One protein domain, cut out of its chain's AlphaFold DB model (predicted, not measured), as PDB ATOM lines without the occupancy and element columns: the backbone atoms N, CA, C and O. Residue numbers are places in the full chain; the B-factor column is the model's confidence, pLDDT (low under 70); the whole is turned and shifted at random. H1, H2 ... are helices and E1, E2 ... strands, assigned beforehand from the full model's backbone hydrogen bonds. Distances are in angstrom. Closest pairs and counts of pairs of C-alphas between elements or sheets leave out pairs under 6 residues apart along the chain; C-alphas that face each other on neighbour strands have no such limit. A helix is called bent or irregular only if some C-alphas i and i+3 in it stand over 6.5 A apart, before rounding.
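What this domain is: This is residues 97 to 268 of the 401 residues of an uncharacterized protein of Loktanella sp. S4079 (UniProt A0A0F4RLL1). One twisted sheet of eight strands makes the body, with two short helices, H1 and H2, grazing it; the long, bent strand E7 runs from this body into an arm, with E10 along one side of its far part and residues 194 to 195 along the other, and the small hairpin E8 and E9 lies at the far end of the longest axis. Residues 119 to 124 stick out as a loop from the body. The printed part has 172 residues, with named elements in the order E1 H1 E2 E3 E4 E5 E6 E7 E8 E9 E10 H2; under half of the residues are in them, and the class is mostly strand. The large sheet is mixed, in the order E4 E3 E2 E1 E5 E6 E7 E10. The whole is loose, with a radius of gyration of the C-alphas of 20.2 A, and elongated, spanning 67 by 36 by 26 A.

Where its parts are: Residues 97 to 108 hold no named element. E1, residues 109 to 114, begins with C-alpha 109 at (-7.365, 50.650, -6.681) and is 16.2 A long. H1 is residues 129 to 133. E2, residues 141 to 146, is 16.8 A long, and E3, residues 151 to 157, is 18.9 A long. E4 is residues 160 to 164. E5, residues 173 to 178, is 16.4 A long, and E6, residues 200 to 206, is 20.4 A long. E7, residues 211 to 223, is the longest strand at 27.4 A; it bends by 94 degrees at residue 214 and ends with C-alpha 223 at (-20.615, 55.100, 28.694). E8 is residues 230 to 233, E9 residues 241 to 244 and E10 residues 248 to 252. H2, residues 260 to 266, ends with C-alpha 266 at (-22.542, 46.221, -5.535).

How they stand to each other: In the large sheet E1 is parallel to E5 at 14 degrees, with N 113 and O 175 2.8 A apart. E1 is also parallel to E2, with N 112 and O 143 at 2.8 A. E1, H1 and E2 form a strand-helix-strand unit, two parallel neighbour strands with a helix between them in the chain, and its crossover is right-handed. E2, E3 and E4 form a meander, each strand the antiparallel neighbour of the one before, with N 142 and O 154 at 2.7 A and N 155 and O 162 at 2.7 A. E5, E6 and E7 form another, with N 203 and O 176 at 2.9 A and N 202 and O 216 at 2.9 A. The pairing of E7 is staggered: its residues 211 to 218 pair with E6 and its residues 219 to 223 with E10, where N 221 and O 250 are 2.9 A apart. Residues 194 to 195 pair antiparallel with residues 221 to 222 of E7. E4 and E10 are the edge strands. H1 only grazes the sheet with its residues 130 to 133, and H2 only grazes it with its residues 260 to 264. The two helices are close but not clearly touching; their closest C-alphas, those of Asp 129 and Glu 261, are 6.1 A apart. In H1 and H2 every O i to N i+4 pair is within hydrogen-bond range. E8 and E9, a hairpin with N 233 and O 241 at 3.0 A, are both apart from E10.

The domain as a whole: The two C-alphas farthest apart, those of Asp 158 and Arg 236, are 68.2 A apart. The printed part has no cut. The links E1 to H1, 14 residues, and E5 to E6, 21 residues, are long. The mean pLDDT of the printed part is 70.6, and 69 residues are under 70, among them residues 115 to 132, 180 to 193 and 223 to 248; the mean is 37 in E8 and 46 in E9.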
ATOM      1  N   PRO A  97     -24.720  54.944  12.271       75.69
ATOM      2  CA  PRO A  97     -25.643  54.022  11.629       75.69
ATOM      3  C   PRO A  97     -24.971  53.297  10.464       75.69
ATOM      4  O   PRO A  97     -23.995  53.781   9.873       75.69
ATOM      5  N   GLN A  98     -25.523  52.131  10.153       79.69
ATOM      6  CA  GLN A  98     -25.145  51.365   8.982       79.69
ATOM      7  C   GLN A  98     -25.419  52.163   7.706       79.69
ATOM      8  O   GLN A  98     -26.398  52.907   7.622       79.69
ATOM      9  N   ILE A  99     -24.550  51.983   6.719       85.25
ATOM     10  CA  ILE A  99     -24.645  52.610   5.399       85.25
ATOM     11  C   ILE A  99     -24.476  51.487   4.384       85.25
ATOM     12  O   ILE A  99     -23.570  50.669   4.549       85.25
ATOM     13  N   SER A 100     -25.374  51.402   3.406       81.31
ATOM     14  CA  SER A 100     -25.287  50.424   2.315       81.31
ATOM     15  C   SER A 100     -24.514  51.006   1.152       81.31
ATOM     16  O   SER A 100     -24.691  52.183   0.852       81.31
ATOM     17  N   ALA A 101     -23.689  50.178   0.515       78.50
ATOM     18  CA  ALA A 101     -22.998  50.544  -0.701       78.50
ATOM     19  C   ALA A 101     -24.012  50.993  -1.753       78.50
ATOM     20  O   ALA A 101     -24.992  50.303  -2.045       78.50
ATOM     21  N   GLU A 102     -23.739  52.145  -2.347       77.44
ATOM     22  CA  GLU A 102     -24.390  52.579  -3.572       77.44
ATOM     23  C   GLU A 102     -23.469  52.263  -4.748       77.44
ATOM     24  O   GLU A 102     -22.245  52.296  -4.611       77.44
ATOM     25  N   ALA A 103     -24.057  51.930  -5.901       68.06
ATOM     26  CA  ALA A 103     -23.299  51.582  -7.094       68.06
ATOM     27  C   ALA A 103     -22.275  52.680  -7.405       68.06
ATOM     28  O   ALA A 103     -22.624  53.834  -7.671       68.06
ATOM     29  N   HIS A 104     -21.006  52.300  -7.372       69.19
ATOM     30  CA  HIS A 104     -19.888  53.205  -7.542       69.19
ATOM     31  C   HIS A 104     -19.035  52.693  -8.695       69.19
ATOM     32  O   HIS A 104     -18.780  51.499  -8.791       69.19
ATOM     33  N   SER A 105     -18.639  53.573  -9.614       66.38
ATOM     34  CA  SER A 105     -17.907  53.165 -10.817       66.38
ATOM     35  C   SER A 105     -16.527  53.808 -10.881       66.38
ATOM     36  O   SER A 105     -16.278  54.864 -10.291       66.38
ATOM     37  N   GLY A 106     -15.616  53.145 -11.593       73.69
ATOM     38  CA  GLY A 106     -14.270  53.652 -11.851       73.69
ATOM     39  C   GLY A 106     -13.320  53.530 -10.664       73.69
ATOM     40  O   GLY A 106     -12.500  54.419 -10.462       73.69
ATOM     41  N   VAL A 107     -13.460  52.484  -9.853       82.88
ATOM     42  CA  VAL A 107     -12.460  52.122  -8.844       82.88
ATOM     43  C   VAL A 107     -11.396  51.296  -9.547       82.88
ATOM     44  O   VAL A 107     -11.715  50.260 -10.122       82.88
ATOM     45  N   MET A 108     -10.150  51.758  -9.520       85.75
ATOM     46  CA  MET A 108      -9.021  51.027 -10.103       85.75
ATOM     47  C   MET A 108      -8.044  50.576  -9.020       85.75
ATOM     48  O   MET A 108      -7.094  49.852  -9.298       85.75
ATOM     49  N   SER A 109      -8.260  50.988  -7.772       88.88
ATOM     50  CA  SER A 109      -7.365  50.650  -6.681       88.88
ATOM     51  C   SER A 109      -8.046  50.486  -5.339       88.88
ATOM     52  O   SER A 109      -8.967  51.226  -4.988       88.88
ATOM     53  N   ILE A 110      -7.553  49.517  -4.575       89.50
ATOM     54  CA  ILE A 110      -8.140  49.142  -3.295       89.50
ATOM     55  C   ILE A 110      -7.074  48.835  -2.249       89.50
ATOM     56  O   ILE A 110      -6.042  48.229  -2.533       89.50
ATOM     57  N   GLU A 111      -7.335  49.256  -1.019       90.56
ATOM     58  CA  GLU A 111      -6.525  48.963   0.155       90.56
ATOM     59  C   GLU A 111      -7.365  48.198   1.174       90.56
ATOM     60  O   GLU A 111      -8.400  48.685   1.618       90.56
ATOM     61  N   PHE A 112      -6.917  47.008   1.553       87.06
ATOM     62  CA  PHE A 112      -7.486  46.215   2.633       87.06
ATOM     63  C   PHE A 112      -6.671  46.410   3.896       87.06
ATOM     64  O   PHE A 112      -5.497  46.047   3.937       87.06
ATOM     65  N   ILE A 113      -7.307  46.931   4.937       85.31
ATOM     66  CA  ILE A 113      -6.761  46.978   6.286       85.31
ATOM     67  C   ILE A 113      -7.287  45.754   7.032       85.31
ATOM     68  O   ILE A 113      -8.450  45.713   7.444       85.31
ATOM     69  N   LEU A 114      -6.420  44.758   7.174       75.56
ATOM     70  CA  LEU A 114      -6.713  43.463   7.772       75.56
ATOM     71  C   LEU A 114      -6.328  43.465   9.252       75.56
ATOM     72  O   LEU A 114      -5.260  43.952   9.631       75.56
ATOM     73  N   ASP A 115      -7.188  42.899  10.105       66.19
ATOM     74  CA  ASP A 115      -6.909  42.819  11.544       66.19
ATOM     75  C   ASP A 115      -5.784  41.813  11.850       66.19
ATOM     76  O   ASP A 115      -4.952  42.038  12.736       66.19
ATOM     77  N   ASP A 116      -5.715  40.709  11.105       60.06
ATOM     78  CA  ASP A 116      -4.738  39.645  11.332       60.06
ATOM     79  C   ASP A 116      -3.318  40.078  10.955       60.06
ATOM     80  O   ASP A 116      -3.076  40.710   9.930       60.06
ATOM     81  N   ARG A 117      -2.357  39.759  11.834       54.12
ATOM     82  CA  ARG A 117      -0.945  40.041  11.565       54.12
ATOM     83  C   ARG A 117      -0.480  39.104  10.471       54.12
ATOM     84  O   ARG A 117      -0.686  37.894  10.589       54.12
ATOM     85  N   PHE A 118       0.251  39.634   9.502       50.75
ATOM     86  CA  PHE A 118       1.027  38.789   8.613       50.75
ATOM     87  C   PHE A 118       2.147  38.152   9.445       50.75
ATOM     88  O   PHE A 118       3.147  38.783   9.779       50.75
ATOM     89  N   SER A 119       1.954  36.907   9.878       41.62
ATOM     90  CA  SER A 119       3.071  36.115  10.385       41.62
ATOM     91  C   SER A 119       3.982  35.834   9.197       41.62
ATOM     92  O   SER A 119       3.510  35.352   8.171       41.62
ATOM     93  N   GLU A 120       5.288  36.072   9.346       42.84
ATOM     94  CA  GLU A 120       6.300  35.716   8.337       42.84
ATOM     95  C   GLU A 120       6.249  34.230   7.925       42.84
ATOM     96  O   GLU A 120       6.917  33.859   6.971       42.84
ATOM     97  N   ASN A 121       5.487  33.380   8.631       35.38
ATOM     98  CA  ASN A 121       5.298  31.963   8.325       35.38
ATOM     99  C   ASN A 121       3.862  31.579   7.907       35.38
ATOM    100  O   ASN A 121       3.702  30.523   7.294       35.38
ATOM    101  N   ASP A 122       2.836  32.397   8.188       40.31
ATOM    102  CA  ASP A 122       1.470  32.181   7.673       40.31
ATOM    103  C   ASP A 122       1.279  33.022   6.413       40.31
ATOM    104  O   ASP A 122       0.783  34.146   6.420       40.31
ATOM    105  N   PHE A 123       1.705  32.444   5.295       43.84
ATOM    106  CA  PHE A 123       1.714  33.079   3.977       43.84
ATOM    107  C   PHE A 123       0.349  33.116   3.280       43.84
ATOM    108  O   PHE A 123       0.289  33.236   2.058       43.84
ATOM    109  N   ARG A 124      -0.751  33.043   4.029       51.59
ATOM    110  CA  ARG A 124      -2.080  33.369   3.503       51.59
ATOM    111  C   ARG A 124      -2.532  34.688   4.117       51.59
ATOM    112  O   ARG A 124      -3.427  34.684   4.954       51.59
ATOM    113  N   PRO A 125      -1.937  35.826   3.709       49.25
ATOM    114  CA  PRO A 125      -2.425  37.136   4.133       49.25
ATOM    115  C   PRO A 125      -3.865  37.397   3.660       49.25
ATOM    116  O   PRO A 125      -4.458  38.396   4.033       49.25
ATOM    117  N   CYS A 126      -4.404  36.543   2.789       53.41
ATOM    118  CA  CYS A 126      -5.568  36.803   1.974       53.41
ATOM    119  C   CYS A 126      -6.273  35.462   1.706       53.41
ATOM    120  O   CYS A 126      -5.736  34.615   0.992       53.41
ATOM    121  N   GLU A 127      -7.441  35.242   2.310       52.59
ATOM    122  CA  GLU A 127      -8.388  34.168   1.975       52.59
ATOM    123  C   GLU A 127      -9.737  34.809   1.582       52.59
ATOM    124  O   GLU A 127      -9.972  35.985   1.860       52.59
ATOM    125  N   GLY A 128     -10.625  34.066   0.911       64.50
ATOM    126  CA  GLY A 128     -11.984  34.539   0.601       64.50
ATOM    127  C   GLY A 128     -12.039  35.743  -0.353       64.50
ATOM    128  O   GLY A 128     -11.457  35.706  -1.439       64.50
ATOM    129  N   ASP A 129     -12.758  36.798   0.042       65.88
ATOM    130  CA  ASP A 129     -13.023  37.997  -0.775       65.88
ATOM    131  C   ASP A 129     -11.743  38.713  -1.207       65.88
ATOM    132  O   ASP A 129     -11.622  39.137  -2.355       65.88
ATOM    133  N   CYS A 130     -10.739  38.751  -0.330       67.25
ATOM    134  CA  CYS A 130      -9.435  39.325  -0.636       67.25
ATOM    135  C   CYS A 130      -8.779  38.631  -1.851       67.25
ATOM    136  O   CYS A 130      -8.246  39.300  -2.739       67.25
ATOM    137  N   LEU A 131      -8.853  37.291  -1.944       66.56
ATOM    138  CA  LEU A 131      -8.289  36.554  -3.084       66.56
ATOM    139  C   LEU A 131      -9.044  36.867  -4.370       66.56
ATOM    140  O   LEU A 131      -8.421  37.017  -5.414       66.56
ATOM    141  N   ARG A 132     -10.371  36.983  -4.304       69.38
ATOM    142  CA  ARG A 132     -11.203  37.290  -5.475       69.38
ATOM    143  C   ARG A 132     -10.928  38.690  -6.014       69.38
ATOM    144  O   ARG A 132     -10.908  38.885  -7.221       69.38
ATOM    145  N   ILE A 133     -10.622  39.638  -5.139       76.00
ATOM    146  CA  ILE A 133     -10.232  41.000  -5.526       76.00
ATOM    147  C   ILE A 133      -8.871  41.014  -6.213       76.00
ATOM    148  O   ILE A 133      -8.700  41.692  -7.221       76.00
ATOM    149  N   LEU A 134      -7.914  40.206  -5.746       71.69
ATOM    150  CA  LEU A 134      -6.640  40.014  -6.455       71.69
ATOM    151  C   LEU A 134      -6.816  39.394  -7.856       71.69
ATOM    152  O   LEU A 134      -5.885  39.418  -8.665       71.69
ATOM    153  N   GLN A 135      -7.989  38.825  -8.146       68.44
ATOM    154  CA  GLN A 135      -8.348  38.283  -9.454       68.44
ATOM    155  C   GLN A 135      -9.102  39.295 -10.330       68.44
ATOM    156  O   GLN A 135      -9.227  39.053 -11.532       68.44
ATOM    157  N   ASP A 136      -9.555  40.432  -9.790       74.25
ATOM    158  CA  ASP A 136     -10.316  41.415 -10.562       74.25
ATOM    159  C   ASP A 136      -9.420  42.117 -11.594       74.25
ATOM    160  O   ASP A 136      -8.417  42.763 -11.270       74.25
ATOM    161  N   THR A 137      -9.785  41.970 -12.867       72.44
ATOM    162  CA  THR A 137      -9.036  42.507 -14.014       72.44
ATOM    163  C   THR A 137      -9.134  44.021 -14.168       72.44
ATOM    164  O   THR A 137      -8.271  44.608 -14.815       72.44
ATOM    165  N   ASN A 138     -10.127  44.654 -13.542       77.31
ATOM    166  CA  ASN A 138     -10.348  46.097 -13.602       77.31
ATOM    167  C   ASN A 138      -9.499  46.869 -12.584       77.31
ATOM    168  O   ASN A 138      -9.418  48.093 -12.661       77.31
ATOM    169  N   LEU A 139      -8.870  46.169 -11.635       82.50
ATOM    170  CA  LEU A 139      -7.984  46.785 -10.657       82.50
ATOM    171  C   LEU A 139      -6.565  46.918 -11.216       82.50
ATOM    172  O   LEU A 139      -5.935  45.943 -11.641       82.50
ATOM    173  N   ASP A 140      -6.048  48.140 -11.148       86.38
ATOM    174  CA  ASP A 140      -4.659  48.490 -11.417       86.38
ATOM    175  C   ASP A 140      -3.755  48.045 -10.273       86.38
ATOM    176  O   ASP A 140      -2.609  47.668 -10.511       86.38
ATOM    177  N   TRP A 141      -4.226  48.100  -9.024       87.69
ATOM    178  CA  TRP A 141      -3.461  47.623  -7.875       87.69
ATOM    179  C   TRP A 141      -4.312  47.378  -6.619       87.69
ATOM    180  O   TRP A 141      -5.375  47.963  -6.423       87.69
ATOM    181  N   VAL A 142      -3.796  46.519  -5.744       86.88
ATOM    182  CA  VAL A 142      -4.363  46.111  -4.457       86.88
ATOM    183  C   VAL A 142      -3.276  46.236  -3.390       86.88
ATOM    184  O   VAL A 142      -2.176  45.718  -3.574       86.88
ATOM    185  N   ARG A 143      -3.544  46.897  -2.263       86.81
ATOM    186  CA  ARG A 143      -2.668  46.880  -1.079       86.81
ATOM    187  C   ARG A 143      -3.351  46.109   0.037       86.81
ATOM    188  O   ARG A 143      -4.502  46.374   0.347       86.81
ATOM    189  N   LEU A 144      -2.631  45.194   0.665       85.19
ATOM    190  CA  LEU A 144      -3.023  44.568   1.921       85.19
ATOM    191  C   LEU A 144      -2.143  45.158   3.013       85.19
ATOM    192  O   LEU A 144      -0.922  45.077   2.925       85.19
ATOM    193  N   GLN A 145      -2.748  45.761   4.019       82.56
ATOM    194  CA  GLN A 145      -2.067  46.342   5.159       82.56
ATOM    195  C   GLN A 145      -2.576  45.657   6.421       82.56
ATOM    196  O   GLN A 145      -3.782  45.576   6.632       82.56
ATOM    197  N   ASP A 146      -1.679  45.178   7.277       76.12
ATOM    198  CA  ASP A 146      -2.089  44.745   8.607       76.12
ATOM    199  C   ASP A 146      -2.152  45.934   9.570       76.12
ATOM    200  O   ASP A 146      -1.551  46.991   9.354       76.12
ATOM    201  N   ILE A 147      -2.841  45.765  10.695       68.69
ATOM    202  CA  ILE A 147      -2.964  46.855  11.676       68.69
ATOM    203  C   ILE A 147      -1.630  47.287  12.307       68.69
ATOM    204  O   ILE A 147      -1.590  48.289  13.021       68.69
ATOM    205  N   THR A 148      -0.566  46.493  12.146       67.44
ATOM    206  CA  THR A 148       0.770  46.816  12.661       67.44
ATOM    207  C   THR A 148       1.569  47.673  11.683       67.44
ATOM    208  O   THR A 148       2.592  48.236  12.070       67.44
ATOM    209  N   GLY A 149       1.052  47.846  10.464       69.69
ATOM    210  CA  GLY A 149       1.620  48.673   9.412       69.69
ATOM    211  C   GLY A 149       2.461  47.900   8.402       69.69
ATOM    212  O   GLY A 149       3.053  48.536   7.532       69.69
ATOM    213  N   SER A 150       2.520  46.568   8.484       74.81
ATOM    214  CA  SER A 150       3.110  45.756   7.420       74.81
ATOM    215  C   SER A 150       2.206  45.793   6.197       74.81
ATOM    216  O   SER A 150       0.993  45.632   6.315       74.81
ATOM    217  N   GLU A 151       2.797  45.997   5.023       79.00
ATOM    218  CA  GLU A 151       2.062  46.104   3.769       79.00
ATOM    219  C   GLU A 151       2.570  45.124   2.708       79.00
ATOM    220  O   GLU A 151       3.767  44.865   2.566       79.00
ATOM    221  N   HIS A 152       1.630  44.610   1.924       78.19
ATOM    222  CA  HIS A 152       1.861  43.857   0.704       78.19
ATOM    223  C   HIS A 152       1.098  44.535  -0.422       78.19
ATOM    224  O   HIS A 152      -0.127  44.601  -0.396       78.19
ATOM    225  N   VAL A 153       1.819  45.047  -1.417       83.19
ATOM    226  CA  VAL A 153       1.202  45.697  -2.571       83.19
ATOM    227  C   VAL A 153       1.282  44.777  -3.777       83.19
ATOM    228  O   VAL A 153       2.301  44.134  -4.029       83.19
ATOM    229  N   PHE A 154       0.201  44.745  -4.541       81.50
ATOM    230  CA  PHE A 154       0.049  44.020  -5.785       81.50
ATOM    231  C   PHE A 154      -0.372  45.007  -6.863       81.50
ATOM    232  O   PHE A 154      -1.351  45.716  -6.696       81.50
ATOM    233  N   LYS A 155       0.371  45.097  -7.956       85.00
ATOM    234  CA  LYS A 155       0.145  46.056  -9.034       85.00
ATOM    235  C   LYS A 155       0.088  45.329 -10.367       85.00
ATOM    236  O   LYS A 155       0.872  44.415 -10.602       85.00
ATOM    237  N   ARG A 156      -0.818  45.749 -11.240       82.31
ATOM    238  CA  ARG A 156      -0.960  45.228 -12.590       82.31
ATOM    239  C   ARG A 156       0.145  45.782 -13.487       82.31
ATOM    240  O   ARG A 156       0.299  46.995 -13.619       82.31
ATOM    241  N   GLU A 157       0.915  44.892 -14.099       79.75
ATOM    242  CA  GLU A 157       1.924  45.205 -15.114       79.75
ATOM    243  C   GLU A 157       1.729  44.215 -16.268       79.75
ATOM    244  O   GLU A 157       1.469  43.038 -16.040       79.75
ATOM    245  N   ASP A 158       1.735  44.706 -17.509       75.69
ATOM    246  CA  ASP A 158       1.529  43.887 -18.717       75.69
ATOM    247  C   ASP A 158       0.248  43.030 -18.706       75.69
ATOM    248  O   ASP A 158       0.178  41.944 -19.275       75.69
ATOM    249  N   GLY A 159      -0.796  43.545 -18.052       69.75
ATOM    250  CA  GLY A 159      -2.083  42.872 -17.906       69.75
ATOM    251  C   GLY A 159      -2.152  41.927 -16.712       69.75
ATOM    252  O   GLY A 159      -3.249  41.502 -16.377       69.75
ATOM    253  N   PHE A 160      -1.060  41.655 -16.007       69.25
ATOM    254  CA  PHE A 160      -1.002  40.689 -14.916       69.25
ATOM    255  C   PHE A 160      -0.773  41.337 -13.549       69.25
ATOM    256  O   PHE A 160      -0.019  42.296 -13.433       69.25
ATOM    257  N   MET A 161      -1.387  40.809 -12.488       74.00
ATOM    258  CA  MET A 161      -1.185  41.332 -11.132       74.00
ATOM    259  C   MET A 161       0.119  40.806 -10.510       74.00
ATOM    260  O   MET A 161       0.320  39.605 -10.385       74.00
ATOM    261  N   HIS A 162       1.003  41.701 -10.076       71.19
ATOM    262  CA  HIS A 162       2.330  41.382  -9.557       71.19
ATOM    263  C   HIS A 162       2.557  41.961  -8.167       71.19
ATOM    264  O   HIS A 162       2.294  43.135  -7.932       71.19
ATOM    265  N   SER A 163       3.152  41.190  -7.257       73.50
ATOM    266  CA  SER A 163       3.583  41.747  -5.973       73.50
ATOM    267  C   SER A 163       4.767  42.711  -6.147       73.50
ATOM    268  O   SER A 163       5.692  42.457  -6.926       73.50
ATOM    269  N   THR A 164       4.725  43.827  -5.421       75.25
ATOM    270  CA  THR A 164       5.739  44.882  -5.412       75.25
ATOM    271  C   THR A 164       6.004  45.362  -3.987       75.25
ATOM    272  O   THR A 164       5.099  45.443  -3.159       75.25
ATOM    273  N   SER A 165       7.264  45.683  -3.698       65.62
ATOM    274  CA  SER A 165       7.725  46.134  -2.379       65.62
ATOM    275  C   SER A 165       7.868  47.655  -2.268       65.62
ATOM    276  O   SER A 165       8.268  48.153  -1.222       65.62
ATOM    277  N   ALA A 166       7.632  48.400  -3.352       63.59
ATOM    278  CA  ALA A 166       7.805  49.848  -3.391       63.59
ATOM    279  C   ALA A 166       6.636  50.493  -4.139       63.59
ATOM    280  O   ALA A 166       6.616  50.529  -5.371       63.59
ATOM    281  N   PHE A 167       5.652  50.995  -3.391       74.75
ATOM    282  CA  PHE A 167       4.487  51.649  -3.974       74.75
ATOM    283  C   PHE A 167       3.872  52.689  -3.031       74.75
ATOM    284  O   PHE A 167       3.417  52.367  -1.938       74.75
ATOM    285  N   SER A 168       3.816  53.944  -3.482       73.75
ATOM    286  CA  SER A 168       3.348  55.089  -2.686       73.75
ATOM    287  C   SER A 168       2.013  55.675  -3.168       73.75
ATOM    288  O   SER A 168       1.754  56.857  -2.950       73.75
ATOM    289  N   GLY A 169       1.185  54.897  -3.871       79.69
ATOM    290  CA  GLY A 169      -0.145  55.347  -4.300       79.69
ATOM    291  C   GLY A 169      -1.167  55.330  -3.159       79.69
ATOM    292  O   GLY A 169      -1.097  54.478  -2.271       79.69
ATOM    293  N   SER A 170      -2.110  56.273  -3.183       85.25
ATOM    294  CA  SER A 170      -3.323  56.255  -2.355       85.25
ATOM    295  C   SER A 170      -4.409  55.452  -3.061       85.25
ATOM    296  O   SER A 170      -4.644  55.705  -4.242       85.25
ATOM    297  N   ALA A 171      -5.060  54.520  -2.363       89.94
ATOM    298  CA  ALA A 171      -6.129  53.716  -2.958       89.94
ATOM    299  C   ALA A 171      -7.356  54.580  -3.212       89.94
ATOM    300  O   ALA A 171      -7.628  55.480  -2.420       89.94
ATOM    301  N   ASP A 172      -8.109  54.284  -4.267       90.44
ATOM    302  CA  ASP A 172      -9.420  54.887  -4.493       90.44
ATOM    303  C   ASP A 172     -10.376  54.468  -3.377       90.44
ATOM    304  O   ASP A 172     -11.099  55.304  -2.845       90.44
ATOM    305  N   ILE A 173     -10.335  53.189  -2.987       90.50
ATOM    306  CA  ILE A 173     -11.149  52.642  -1.905       90.50
ATOM    307  C   ILE A 173     -10.285  52.026  -0.809       90.50
ATOM    308  O   ILE A 173      -9.369  51.259  -1.091       90.50
ATOM    309  N   THR A 174     -10.633  52.292   0.448       91.19
ATOM    310  CA  THR A 174     -10.106  51.550   1.599       91.19
ATOM    311  C   THR A 174     -11.217  50.711   2.221       91.19
ATOM    312  O   THR A 174     -12.273  51.225   2.597       91.19
ATOM    313  N   VAL A 175     -10.965  49.413   2.345       89.25
ATOM    314  CA  VAL A 175     -11.772  48.463   3.102       89.25
ATOM    315  C   VAL A 175     -11.068  48.203   4.421       89.25
ATOM    316  O   VAL A 175      -9.901  47.830   4.449       89.25
ATOM    317  N   GLN A 176     -11.776  48.392   5.524       87.00
ATOM    318  CA  GLN A 176     -11.264  48.092   6.853       87.00
ATOM    319  C   GLN A 176     -12.138  47.027   7.498       87.00
ATOM    320  O   GLN A 176     -13.328  47.255   7.721       87.00
ATOM    321  N   GLU A 177     -11.527  45.886   7.802       81.75
ATOM    322  CA  GLU A 177     -12.168  44.776   8.498       81.75
ATOM    323  C   GLU A 177     -11.897  44.850  10.000       81.75
ATOM    324  O   GLU A 177     -10.808  45.208  10.455       81.75
ATOM    325  N   TYR A 178     -12.909  44.497  10.783       78.75
ATOM    326  CA  TYR A 178     -12.863  44.494  12.235       78.75
ATOM    327  C   TYR A 178     -13.162  43.085  12.746       78.75
ATOM    328  O   TYR A 178     -14.261  42.567  12.535       78.75
ATOM    329  N   ASN A 179     -12.202  42.480  13.455       70.62
ATOM    330  CA  ASN A 179     -12.356  41.155  14.041       70.62
ATOM    331  C   ASN A 179     -12.463  41.269  15.568       70.62
ATOM    332  O   ASN A 179     -11.477  41.432  16.288       70.62
ATOM    333  N   GLY A 180     -13.669  41.070  16.106       59.34
ATOM    334  CA  GLY A 180     -13.974  41.126  17.547       59.34
ATOM    335  C   GLY A 180     -13.214  40.124  18.429       59.34
ATOM    336  O   GLY A 180     -13.340  40.147  19.654       59.34
ATOM    337  N   ARG A 181     -12.374  39.266  17.828       54.75
ATOM    338  CA  ARG A 181     -11.496  38.284  18.488       54.75
ATOM    339  C   ARG A 181     -10.435  38.920  19.382       54.75
ATOM    340  O   ARG A 181      -9.970  38.278  20.326       54.75
ATOM    341  N   ARG A 182     -10.037  40.166  19.119       53.19
ATOM    342  CA  ARG A 182      -9.142  40.904  20.014       53.19
ATOM    343  C   ARG A 182      -9.997  41.489  21.121       53.19
ATOM    344  O   ARG A 182     -10.676  42.490  20.925       53.19
ATOM    345  N   GLY A 183     -10.008  40.788  22.256       51.31
ATOM    346  CA  GLY A 183     -10.771  41.155  23.445       51.31
ATOM    347  C   GLY A 183     -10.650  42.635  23.822       51.31
ATOM    348  O   GLY A 183      -9.774  43.348  23.340       51.31
ATOM    349  N   ARG A 184     -11.561  43.075  24.697       55.00
ATOM    350  CA  ARG A 184     -11.754  44.457  25.163       55.00
ATOM    351  C   ARG A 184     -10.489  45.332  25.034       55.00
ATOM    352  O   ARG A 184      -9.493  45.037  25.704       55.00
ATOM    353  N   PRO A 185     -10.498  46.384  24.190       59.44
ATOM    354  CA  PRO A 185      -9.331  47.244  24.022       59.44
ATOM    355  C   PRO A 185      -8.898  47.815  25.376       59.44
ATOM    356  O   PRO A 185      -9.750  48.049  26.234       59.44
ATOM    357  N   PRO A 186      -7.589  48.044  25.586       55.03
ATOM    358  CA  PRO A 186      -7.053  48.362  26.901       55.03
ATOM    359  C   PRO A 186      -7.769  49.566  27.512       55.03
ATOM    360  O   PRO A 186      -7.869  50.635  26.896       55.03
ATOM    361  N   ASN A 187      -8.264  49.379  28.737       52.69
ATOM    362  CA  ASN A 187      -8.981  50.403  29.479       52.69
ATOM    363  C   ASN A 187      -8.075  51.630  29.631       52.69
ATOM    364  O   ASN A 187      -7.045  51.586  30.301       52.69
ATOM    365  N   SER A 188      -8.467  52.753  29.035       54.03
ATOM    366  CA  SER A 188      -7.857  54.038  29.364       54.03
ATOM    367  C   SER A 188      -8.459  54.545  30.672       54.03
ATOM    368  O   SER A 188      -9.684  54.631  30.805       54.03
ATOM    369  N   THR A 189      -7.593  54.925  31.613       51.47
ATOM    370  CA  THR A 189      -7.935  55.413  32.962       51.47
ATOM    371  C   THR A 189      -8.876  56.626  32.951       51.47
ATOM    372  O   THR A 189      -9.545  56.892  33.943       51.47
ATOM    373  N   PHE A 190      -8.991  57.332  31.816       52.81
ATOM    374  CA  PHE A 190      -9.821  58.534  31.660       52.81
ATOM    375  C   PHE A 190     -10.789  58.493  30.468       52.81
ATOM    376  O   PHE A 190     -11.397  59.511  30.136       52.81
ATOM    377  N   ALA A 191     -10.968  57.344  29.811       56.78
ATOM    378  CA  ALA A 191     -11.923  57.259  28.710       56.78
ATOM    379  C   ALA A 191     -13.361  57.223  29.244       56.78
ATOM    380  O   ALA A 191     -13.743  56.298  29.959       56.78
ATOM    381  N   LEU A 192     -14.164  58.223  28.877       59.00
ATOM    382  CA  LEU A 192     -15.587  58.296  29.230       59.00
ATOM    383  C   LEU A 192     -16.377  57.163  28.579       59.00
ATOM    384  O   LEU A 192     -17.208  56.537  29.229       59.00
ATOM    385  N   TRP A 193     -16.059  56.874  27.320       65.56
ATOM    386  CA  TRP A 193     -16.609  55.755  26.575       65.56
ATOM    387  C   TRP A 193     -15.557  54.673  26.413       65.56
ATOM    388  O   TRP A 193     -14.392  54.952  26.134       65.56
ATOM    389  N   GLU A 194     -15.970  53.430  26.575       72.00
ATOM    390  CA  GLU A 194     -15.102  52.274  26.442       72.00
ATOM    391  C   GLU A 194     -15.792  51.219  25.609       72.00
ATOM    392  O   GLU A 194     -16.962  50.935  25.840       72.00
ATOM    393  N   MET A 195     -15.084  50.635  24.650       72.69
ATOM    394  CA  MET A 195     -15.605  49.459  23.972       72.69
ATOM    395  C   MET A 195     -15.689  48.303  24.970       72.69
ATOM    396  O   MET A 195     -14.711  47.999  25.645       72.69
ATOM    397  N   ASP A 196     -16.870  47.706  25.091       73.06
ATOM    398  CA  ASP A 196     -17.108  46.517  25.913       73.06
ATOM    399  C   ASP A 196     -16.557  45.271  25.213       73.06
ATOM    400  O   ASP A 196     -15.902  44.424  25.819       73.06
ATOM    401  N   THR A 197     -16.786  45.214  23.901       72.38
ATOM    402  CA  THR A 197     -16.322  44.183  22.975       72.38
ATOM    403  C   THR A 197     -15.572  44.843  21.824       72.38
ATOM    404  O   THR A 197     -15.821  46.013  21.517       72.38
ATOM    405  N   GLY A 198     -14.654  44.109  21.187       72.19
ATOM    406  CA  GLY A 198     -14.059  44.562  19.931       72.19
ATOM    407  C   GLY A 198     -15.150  44.802  18.877       72.19
ATOM    408  O   GLY A 198     -16.188  44.133  18.931       72.19
ATOM    409  N   PRO A 199     -14.966  45.775  17.970       76.94
ATOM    410  CA  PRO A 199     -15.883  45.960  16.862       76.94
ATOM    411  C   PRO A 199     -15.762  44.759  15.918       76.94
ATOM    412  O   PRO A 199     -14.682  44.194  15.751       76.94
ATOM    413  N   GLU A 200     -16.877  44.379  15.315       81.38
ATOM    414  CA  GLU A 200     -16.974  43.311  14.324       81.38
ATOM    415  C   GLU A 200     -17.603  43.859  13.046       81.38
ATOM    416  O   GLU A 200     -18.489  44.711  13.117       81.38
ATOM    417  N   GLY A 201     -17.169  43.368  11.886       84.25
ATOM    418  CA  GLY A 201     -17.720  43.750  10.584       84.25
ATOM    419  C   GLY A 201     -16.739  44.573   9.753       84.25
ATOM    420  O   GLY A 201     -15.539  44.317   9.795       84.25
ATOM    421  N   PHE A 202     -17.228  45.540   8.974       85.94
ATOM    422  CA  PHE A 202     -16.395  46.254   8.001       85.94
ATOM    423  C   PHE A 202     -16.864  47.683   7.696       85.94
ATOM    424  O   PHE A 202     -18.026  48.062   7.901       85.94
ATOM    425  N   THR A 203     -15.940  48.474   7.154       89.69
ATOM    426  CA  THR A 203     -16.213  49.762   6.501       89.69
ATOM    427  C   THR A 203     -15.544  49.838   5.145       89.69
ATOM    428  O   THR A 203     -14.410  49.392   5.002       89.69
ATOM    429  N   VAL A 204     -16.220  50.470   4.189       89.75
ATOM    430  CA  VAL A 204     -15.701  50.782   2.858       89.75
ATOM    431  C   VAL A 204     -15.752  52.292   2.660       89.75
ATOM    432  O   VAL A 204     -16.814  52.904   2.796       89.75
ATOM    433  N   GLN A 205     -14.606  52.891   2.361       90.69
ATOM    434  CA  GLN A 205     -14.435  54.330   2.192       90.69
ATOM    435  C   GLN A 205     -13.940  54.649   0.782       90.69
ATOM    436  O   GLN A 205     -12.973  54.043   0.339       90.69
ATOM    437  N   ASP A 206     -14.552  55.631   0.115       90.19
ATOM    438  CA  ASP A 206     -13.995  56.282  -1.074       90.19
ATOM    439  C   ASP A 206     -13.024  57.379  -0.628       90.19
ATOM    440  O   ASP A 206     -13.420  58.421  -0.096       90.19
ATOM    441  N   ASN A 207     -11.736  57.165  -0.851       89.38
ATOM    442  CA  ASN A 207     -10.688  58.117  -0.497       89.38
ATOM    443  C   ASN A 207     -10.616  59.306  -1.453       89.38
ATOM    444  O   ASN A 207     -10.032  60.332  -1.104       89.38
ATOM    445  N   ARG A 208     -11.217  59.206  -2.643       85.50
ATOM    446  CA  ARG A 208     -11.243  60.304  -3.619       85.50
ATOM    447  C   ARG A 208     -12.146  61.435  -3.145       85.50
ATOM    448  O   ARG A 208     -11.873  62.602  -3.408       85.50
ATOM    449  N   GLN A 209     -13.212  61.068  -2.436       84.94
ATOM    450  CA  GLN A 209     -14.238  61.979  -1.928       84.94
ATOM    451  C   GLN A 209     -14.217  62.099  -0.397       84.94
ATOM    452  O   GLN A 209     -14.793  63.034   0.157       84.94
ATOM    453  N   GLY A 210     -13.519  61.190   0.291       82.88
ATOM    454  CA  GLY A 210     -13.498  61.107   1.750       82.88
ATOM    455  C   GLY A 210     -14.816  60.600   2.341       82.88
ATOM    456  O   GLY A 210     -15.121  60.899   3.495       82.88
ATOM    457  N   GLU A 211     -15.609  59.869   1.555       87.88
ATOM    458  CA  GLU A 211     -16.954  59.422   1.916       87.88
ATOM    459  C   GLU A 211     -16.966  57.946   2.328       87.88
ATOM    460  O   GLU A 211     -16.287  57.111   1.735       87.88
ATOM    461  N   ILE A 212     -17.761  57.605   3.345       87.31
ATOM    462  CA  ILE A 212     -18.012  56.209   3.717       87.31
ATOM    463  C   ILE A 212     -19.120  55.668   2.816       87.31
ATOM    464  O   ILE A 212     -20.285  56.005   3.013       87.31
ATOM    465  N   LEU A 213     -18.747  54.810   1.866       88.25
ATOM    466  CA  LEU A 213     -19.675  54.165   0.939       88.25
ATOM    467  C   LEU A 213     -20.469  53.050   1.614       88.25
ATOM    468  O   LEU A 213     -21.643  52.862   1.328       88.25
ATOM    469  N   SER A 214     -19.830  52.295   2.508       89.25
ATOM    470  CA  SER A 214     -20.494  51.212   3.227       89.25
ATOM    471  C   SER A 214     -19.988  51.093   4.653       89.25
ATOM    472  O   SER A 214     -18.805  51.270   4.954       89.25
ATOM    473  N   ARG A 215     -20.912  50.792   5.559       89.44
ATOM    474  CA  ARG A 215     -20.636  50.486   6.957       89.44
ATOM    475  C   ARG A 215     -21.587  49.406   7.427       89.44
ATOM    476  O   ARG A 215     -22.804  49.619   7.462       89.44
ATOM    477  N   ASN A 216     -21.011  48.308   7.893       89.00
ATOM    478  CA  ASN A 216     -21.722  47.285   8.632       89.00
ATOM    479  C   ASN A 216     -20.877  46.868   9.841       89.00
ATOM    480  O   ASN A 216     -20.009  46.010   9.725       89.00
ATOM    481  N   ILE A 217     -21.076  47.539  10.982       86.50
ATOM    482  CA  ILE A 217     -20.290  47.323  12.205       86.50
ATOM    483  C   ILE A 217     -21.217  46.917  13.352       86.50
ATOM    484  O   ILE A 217     -22.181  47.619  13.660       86.50
ATOM    485  N   ALA A 218     -20.861  45.840  14.047       85.19
ATOM    486  CA  ALA A 218     -21.360  45.520  15.373       85.19
ATOM    487  C   ALA A 218     -20.354  46.009  16.419       85.19
ATOM    488  O   ALA A 218     -19.174  45.675  16.372       85.19
ATOM    489  N   ALA A 219     -20.804  46.817  17.373       83.06
ATOM    490  CA  ALA A 219     -19.948  47.322  18.439       83.06
ATOM    491  C   ALA A 219     -20.760  47.604  19.700       83.06
ATOM    492  O   ALA A 219     -21.880  48.118  19.649       83.06
ATOM    493  N   VAL A 220     -20.169  47.317  20.856       81.00
ATOM    494  CA  VAL A 220     -20.760  47.630  22.156       81.00
ATOM    495  C   VAL A 220     -19.872  48.637  22.856       81.00
ATOM    496  O   VAL A 220     -18.681  48.403  23.041       81.00
ATOM    497  N   VAL A 221     -20.458  49.750  23.288       77.75
ATOM    498  CA  VAL A 221     -19.743  50.802  24.005       77.75
ATOM    499  C   VAL A 221     -20.426  51.073  25.341       77.75
ATOM    500  O   VAL A 221     -21.634  51.308  25.421       77.75
ATOM    501  N   LEU A 222     -19.634  51.053  26.407       75.19
ATOM    502  CA  LEU A 222     -20.015  51.453  27.749       75.19
ATOM    503  C   LEU A 222     -19.698  52.933  27.949       75.19
ATOM    504  O   LEU A 222     -18.554  53.362  27.814       75.19
ATOM    505  N   GLY A 223     -20.713  53.706  28.301       68.62
ATOM    506  CA  GLY A 223     -20.615  55.100  28.694       68.62
ATOM    507  C   GLY A 223     -20.970  55.341  30.157       68.62
ATOM    508  O   GLY A 223     -21.466  54.450  30.866       68.62
ATOM    509  N   PRO A 224     -20.766  56.583  30.617       59.88
ATOM    510  CA  PRO A 224     -21.166  56.990  31.945       59.88
ATOM    511  C   PRO A 224     -22.690  57.142  31.994       59.88
ATOM    512  O   PRO A 224     -23.321  57.768  31.137       59.88
ATOM    513  N   GLU A 225     -23.295  56.575  33.025       51.50
ATOM    514  CA  GLU A 225     -24.680  56.847  33.384       51.50
ATOM    515  C   GLU A 225     -24.659  58.122  34.237       51.50
ATOM    516  O   GLU A 225     -24.299  58.042  35.399       51.50
ATOM    517  N   LEU A 226     -24.921  59.299  33.637       44.66
ATOM    518  CA  LEU A 226     -25.013  60.614  34.312       44.66
ATOM    519  C   LEU A 226     -23.887  60.886  35.333       44.66
ATOM    520  O   LEU A 226     -24.009  60.460  36.473       44.66
ATOM    521  N   ILE A 227     -22.827  61.616  34.930       44.06
ATOM    522  CA  ILE A 227     -21.667  62.082  35.741       44.06
ATOM    523  C   ILE A 227     -21.792  61.713  37.228       44.06
ATOM    524  O   ILE A 227     -22.332  62.478  38.028       44.06
ATOM    525  N   SER A 228     -21.341  60.518  37.596       36.12
ATOM    526  CA  SER A 228     -21.486  60.052  38.966       36.12
ATOM    527  C   SER A 228     -20.260  59.232  39.391       36.12
ATOM    528  O   SER A 228     -20.081  58.068  39.050       36.12
ATOM    529  N   TRP A 229     -19.445  59.937  40.188       38.94
ATOM    530  CA  TRP A 229     -18.415  59.513  41.148       38.94
ATOM    531  C   TRP A 229     -17.106  58.929  40.591       38.94
ATOM    532  O   TRP A 229     -17.025  57.816  40.079       38.94
ATOM    533  N   LEU A 230     -16.051  59.720  40.790       36.56
ATOM    534  CA  LEU A 230     -14.649  59.332  40.734       36.56
ATOM    535  C   LEU A 230     -14.350  58.475  41.980       36.56
ATOM    536  O   LEU A 230     -14.415  58.989  43.098       36.56
ATOM    537  N   PHE A 231     -14.052  57.186  41.816       36.34
ATOM    538  CA  PHE A 231     -13.656  56.326  42.937       36.34
ATOM    539  C   PHE A 231     -12.134  56.246  43.019       36.34
ATOM    540  O   PHE A 231     -11.478  55.910  42.033       36.34
ATOM    541  N   VAL A 232     -11.584  56.539  44.201       36.84
ATOM    542  CA  VAL A 232     -10.165  56.331  44.515       36.84
ATOM    543  C   VAL A 232     -10.024  54.960  45.156       36.84
ATOM    544  O   VAL A 232     -10.359  54.778  46.326       36.84
ATOM    545  N   GLY A 233      -9.560  53.987  44.378       37.25
ATOM    546  CA  GLY A 233      -9.149  52.693  44.907       37.25
ATOM    547  C   GLY A 233      -7.709  52.781  45.400       37.25
ATOM    548  O   GLY A 233      -6.824  53.172  44.639       37.25
ATOM    549  N   MET A 234      -7.467  52.420  46.660       33.56
ATOM    550  CA  MET A 234      -6.122  52.087  47.129       33.56
ATOM    551  C   MET A 234      -5.977  50.569  47.034       33.56
ATOM    552  O   MET A 234      -6.540  49.841  47.853       33.56
ATOM    553  N   GLU A 235      -5.275  50.075  46.014       38.88
ATOM    554  CA  GLU A 235      -4.761  48.706  46.075       38.88
ATOM    555  C   GLU A 235      -3.737  48.630  47.204       38.88
ATOM    556  O   GLU A 235      -3.012  49.592  47.452       38.88
ATOM    557  N   ARG A 236      -3.712  47.496  47.914       40.12
ATOM    558  CA  ARG A 236      -3.061  47.337  49.225       40.12
ATOM    559  C   ARG A 236      -1.574  47.731  49.254       40.12
ATOM    560  O   ARG A 236      -1.097  48.016  50.341       40.12
ATOM    561  N   ASP A 237      -0.919  47.825  48.092       43.44
ATOM    562  CA  ASP A 237       0.445  48.339  47.886       43.44
ATOM    563  C   ASP A 237       0.623  49.072  46.521       43.44
ATOM    564  O   ASP A 237       1.728  49.144  45.982       43.44
ATOM    565  N   GLY A 238      -0.457  49.591  45.916       44.62
ATOM    566  CA  GLY A 238      -0.445  50.208  44.575       44.62
ATOM    567  C   GLY A 238      -0.659  51.733  44.583       44.62
ATOM    568  O   GLY A 238      -1.205  52.273  45.550       44.62
ATOM    569  N   PRO A 239      -0.260  52.464  43.520       43.25
ATOM    570  CA  PRO A 239      -0.599  53.880  43.387       43.25
ATOM    571  C   PRO A 239      -2.123  54.061  43.389       43.25
ATOM    572  O   PRO A 239      -2.856  53.238  42.841       43.25
ATOM    573  N   ALA A 240      -2.599  55.150  43.998       41.91
ATOM    574  CA  ALA A 240      -4.018  55.490  44.018       41.91
ATOM    575  C   ALA A 240      -4.573  55.518  42.586       41.91
ATOM    576  O   ALA A 240      -4.124  56.313  41.757       41.91
ATOM    577  N   ASN A 241      -5.537  54.643  42.299       41.16
ATOM    578  CA  ASN A 241      -6.133  54.533  40.978       41.16
ATOM    579  C   ASN A 241      -7.510  55.202  40.981       41.16
ATOM    580  O   ASN A 241      -8.358  54.912  41.829       41.16
ATOM    581  N   PHE A 242      -7.717  56.111  40.032       41.91
ATOM    582  CA  PHE A 242      -8.988  56.782  39.811       41.91
ATOM    583  C   PHE A 242      -9.746  56.025  38.726       41.91
ATOM    584  O   PHE A 242      -9.295  55.964  37.587       41.91
ATOM    585  N   SER A 243     -10.907  55.464  39.064       46.22
ATOM    586  CA  SER A 243     -11.762  54.794  38.081       46.22
ATOM    587  C   SER A 243     -13.130  55.461  37.988       46.22
ATOM    588  O   SER A 243     -13.697  55.926  38.981       46.22
ATOM    589  N   LEU A 244     -13.642  55.531  36.760       53.94
ATOM    590  CA  LEU A 244     -14.970  56.038  36.440       53.94
ATOM    591  C   LEU A 244     -15.897  54.840  36.219       53.94
ATOM    592  O   LEU A 244     -15.593  53.963  35.410       53.94
ATOM    593  N   VAL A 245     -17.014  54.784  36.946       56.69
ATOM    594  CA  VAL A 245     -17.976  53.679  36.830       56.69
ATOM    595  C   VAL A 245     -18.791  53.838  35.542       56.69
ATOM    596  O   VAL A 245     -19.497  54.827  35.361       56.69
ATOM    597  N   LYS A 246     -18.701  52.851  34.641       62.84
ATOM    598  CA  LYS A 246     -19.392  52.823  33.339       62.84
ATOM    599  C   LYS A 246     -20.523  51.798  33.394       62.84
ATOM    600  O   LYS A 246     -20.274  50.637  33.705       62.84
ATOM    601  N   LYS A 247     -21.760  52.221  33.131       63.88
ATOM    602  CA  LYS A 247     -22.953  51.346  33.176       63.88
ATOM    603  C   LYS A 247     -23.921  51.552  32.017       63.88
ATOM    604  O   LYS A 247     -24.731  50.672  31.739       63.88
ATOM    605  N   ARG A 248     -23.843  52.685  31.312       66.44
ATOM    606  CA  ARG A 248     -24.727  52.953  30.180       66.44
ATOM    607  C   ARG A 248     -24.223  52.181  28.970       66.44
ATOM    608  O   ARG A 248     -23.119  52.433  28.515       66.44
ATOM    609  N   ARG A 249     -25.020  51.261  28.442       74.75
ATOM    610  CA  ARG A 249     -24.636  50.435  27.294       74.75
ATOM    611  C   ARG A 249     -25.267  50.984  26.018       74.75
ATOM    612  O   ARG A 249     -26.487  51.109  25.950       74.75
ATOM    613  N   ILE A 250     -24.442  51.303  25.028       74.81
ATOM    614  CA  ILE A 250     -24.868  51.543  23.647       74.81
ATOM    615  C   ILE A 250     -24.440  50.328  22.836       74.81
ATOM    616  O   ILE A 250     -23.290  49.899  22.916       74.81
ATOM    617  N   VAL A 251     -25.381  49.764  22.089       78.25
ATOM    618  CA  VAL A 251     -25.144  48.623  21.209       78.25
ATOM    619  C   VAL A 251     -25.460  49.073  19.792       78.25
ATOM    620  O   VAL A 251     -26.587  49.482  19.523       78.25
ATOM    621  N   ASN A 252     -24.461  49.008  18.919       81.31
ATOM    622  CA  ASN A 252     -24.647  49.009  17.478       81.31
ATOM    623  C   ASN A 252     -24.629  47.551  17.015       81.31
ATOM    624  O   ASN A 252     -23.746  46.789  17.418       81.31
ATOM    625  N   LEU A 253     -25.619  47.152  16.230       83.12
ATOM    626  CA  LEU A 253     -25.708  45.802  15.683       83.12
ATOM    627  C   LEU A 253     -25.371  45.877  14.201       83.12
ATOM    628  O   LEU A 253     -25.846  46.787  13.527       83.12
ATOM    629  N   ALA A 254     -24.577  44.929  13.711       84.56
ATOM    630  CA  ALA A 254     -24.418  44.712  12.280       84.56
ATOM    631  C   ALA A 254     -25.692  44.072  11.709       84.56
ATOM    632  O   ALA A 254     -26.419  43.369  12.415       84.56
ATOM    633  N   ASP A 255     -25.954  44.323  10.433       84.88
ATOM    634  CA  ASP A 255     -26.958  43.613   9.657       84.88
ATOM    635  C   ASP A 255     -26.355  42.270   9.222       84.88
ATOM    636  O   ASP A 255     -25.362  42.269   8.488       84.88
ATOM    637  N   PRO A 256     -26.897  41.132   9.690       81.81
ATOM    638  CA  PRO A 256     -26.344  39.820   9.377       81.81
ATOM    639  C   PRO A 256     -26.536  39.417   7.910       81.81
ATOM    640  O   PRO A 256     -25.851  38.505   7.453       81.81
ATOM    641  N   GLU A 257     -27.450  40.056   7.173       84.44
ATOM    642  CA  GLU A 257     -27.698  39.747   5.759       84.44
ATOM    643  C   GLU A 257     -26.697  40.446   4.826       84.44
ATOM    644  O   GLU A 257     -26.545  40.053   3.670       84.44
ATOM    645  N   ARG A 258     -25.976  41.457   5.330       82.69
ATOM    646  CA  ARG A 258     -25.031  42.270   4.556       82.69
ATOM    647  C   ARG A 258     -23.597  41.791   4.756       82.69
ATOM    648  O   ARG A 258     -22.935  42.130   5.740       82.69
ATOM    649  N   THR A 259     -23.100  41.013   3.800       84.12
ATOM    650  CA  THR A 259     -21.712  40.529   3.788       84.12
ATOM    651  C   THR A 259     -20.791  41.509   3.069       84.12
ATOM    652  O   THR A 259     -21.232  42.237   2.177       84.12
ATOM    653  N   LEU A 260     -19.501  41.505   3.420       83.81
ATOM    654  CA  LEU A 260     -18.489  42.297   2.714       83.81
ATOM    655  C   LEU A 260     -18.492  41.966   1.214       83.81
ATOM    656  O   LEU A 260     -18.590  42.873   0.394       83.81
ATOM    657  N   GLU A 261     -18.517  40.677   0.869       81.38
ATOM    658  CA  GLU A 261     -18.701  40.181  -0.498       81.38
ATOM    659  C   GLU A 261     -19.860  40.867  -1.240       81.38
ATOM    660  O   GLU A 261     -19.688  41.364  -2.357       81.38
ATOM    661  N   SER A 262     -21.051  40.915  -0.630       84.69
ATOM    662  CA  SER A 262     -22.241  41.487  -1.267       84.69
ATOM    663  C   SER A 262     -22.077  42.982  -1.555       84.69
ATOM    664  O   SER A 262     -22.450  43.455  -2.626       84.69
ATOM    665  N   GLU A 263     -21.441  43.717  -0.645       86.44
ATOM    666  CA  GLU A 263     -21.207  45.156  -0.769       86.44
ATOM    667  C   GLU A 263     -20.136  45.460  -1.817       86.44
ATOM    668  O   GLU A 263     -20.313  46.347  -2.650       86.44
ATOM    669  N   LEU A 264     -19.050  44.686  -1.836       85.19
ATOM    670  CA  LEU A 264     -18.006  44.798  -2.855       85.19
ATOM    671  C   LEU A 264     -18.532  44.439  -4.251       85.19
ATOM    672  O   LEU A 264     -18.136  45.060  -5.237       85.19
ATOM    673  N   THR A 265     -19.472  43.496  -4.339       82.12
ATOM    674  CA  THR A 265     -20.167  43.166  -5.592       82.12
ATOM    675  C   THR A 265     -21.014  44.342  -6.083       82.12
ATOM    676  O   THR A 265     -20.958  44.688  -7.262       82.12
ATOM    677  N   VAL A 266     -21.760  45.012  -5.193       84.25
ATOM    678  CA  VAL A 266     -22.542  46.221  -5.535       84.25
ATOM    679  C   VAL A 266     -21.641  47.364  -6.012       84.25
ATOM    680  O   VAL A 266     -22.008  48.106  -6.923       84.25
ATOM    681  N   LEU A 267     -20.441  47.476  -5.442       81.81
ATOM    682  CA  LEU A 267     -19.417  48.438  -5.859       81.81
ATOM    683  C   LEU A 267     -18.695  48.046  -7.159       81.81
ATOM    684  O   LEU A 267     -17.826  48.786  -7.613       81.81
ATOM    685  N   GLY A 268     -19.025  46.896  -7.758       76.00
ATOM    686  CA  GLY A 268     -18.385  46.409  -8.980       76.00
ATOM    687  C   GLY A 268     -16.925  45.984  -8.796       76.00
ATOM    688  O   GLY A 268     -16.194  45.932  -9.778       76.00
TER     689      GLY A 268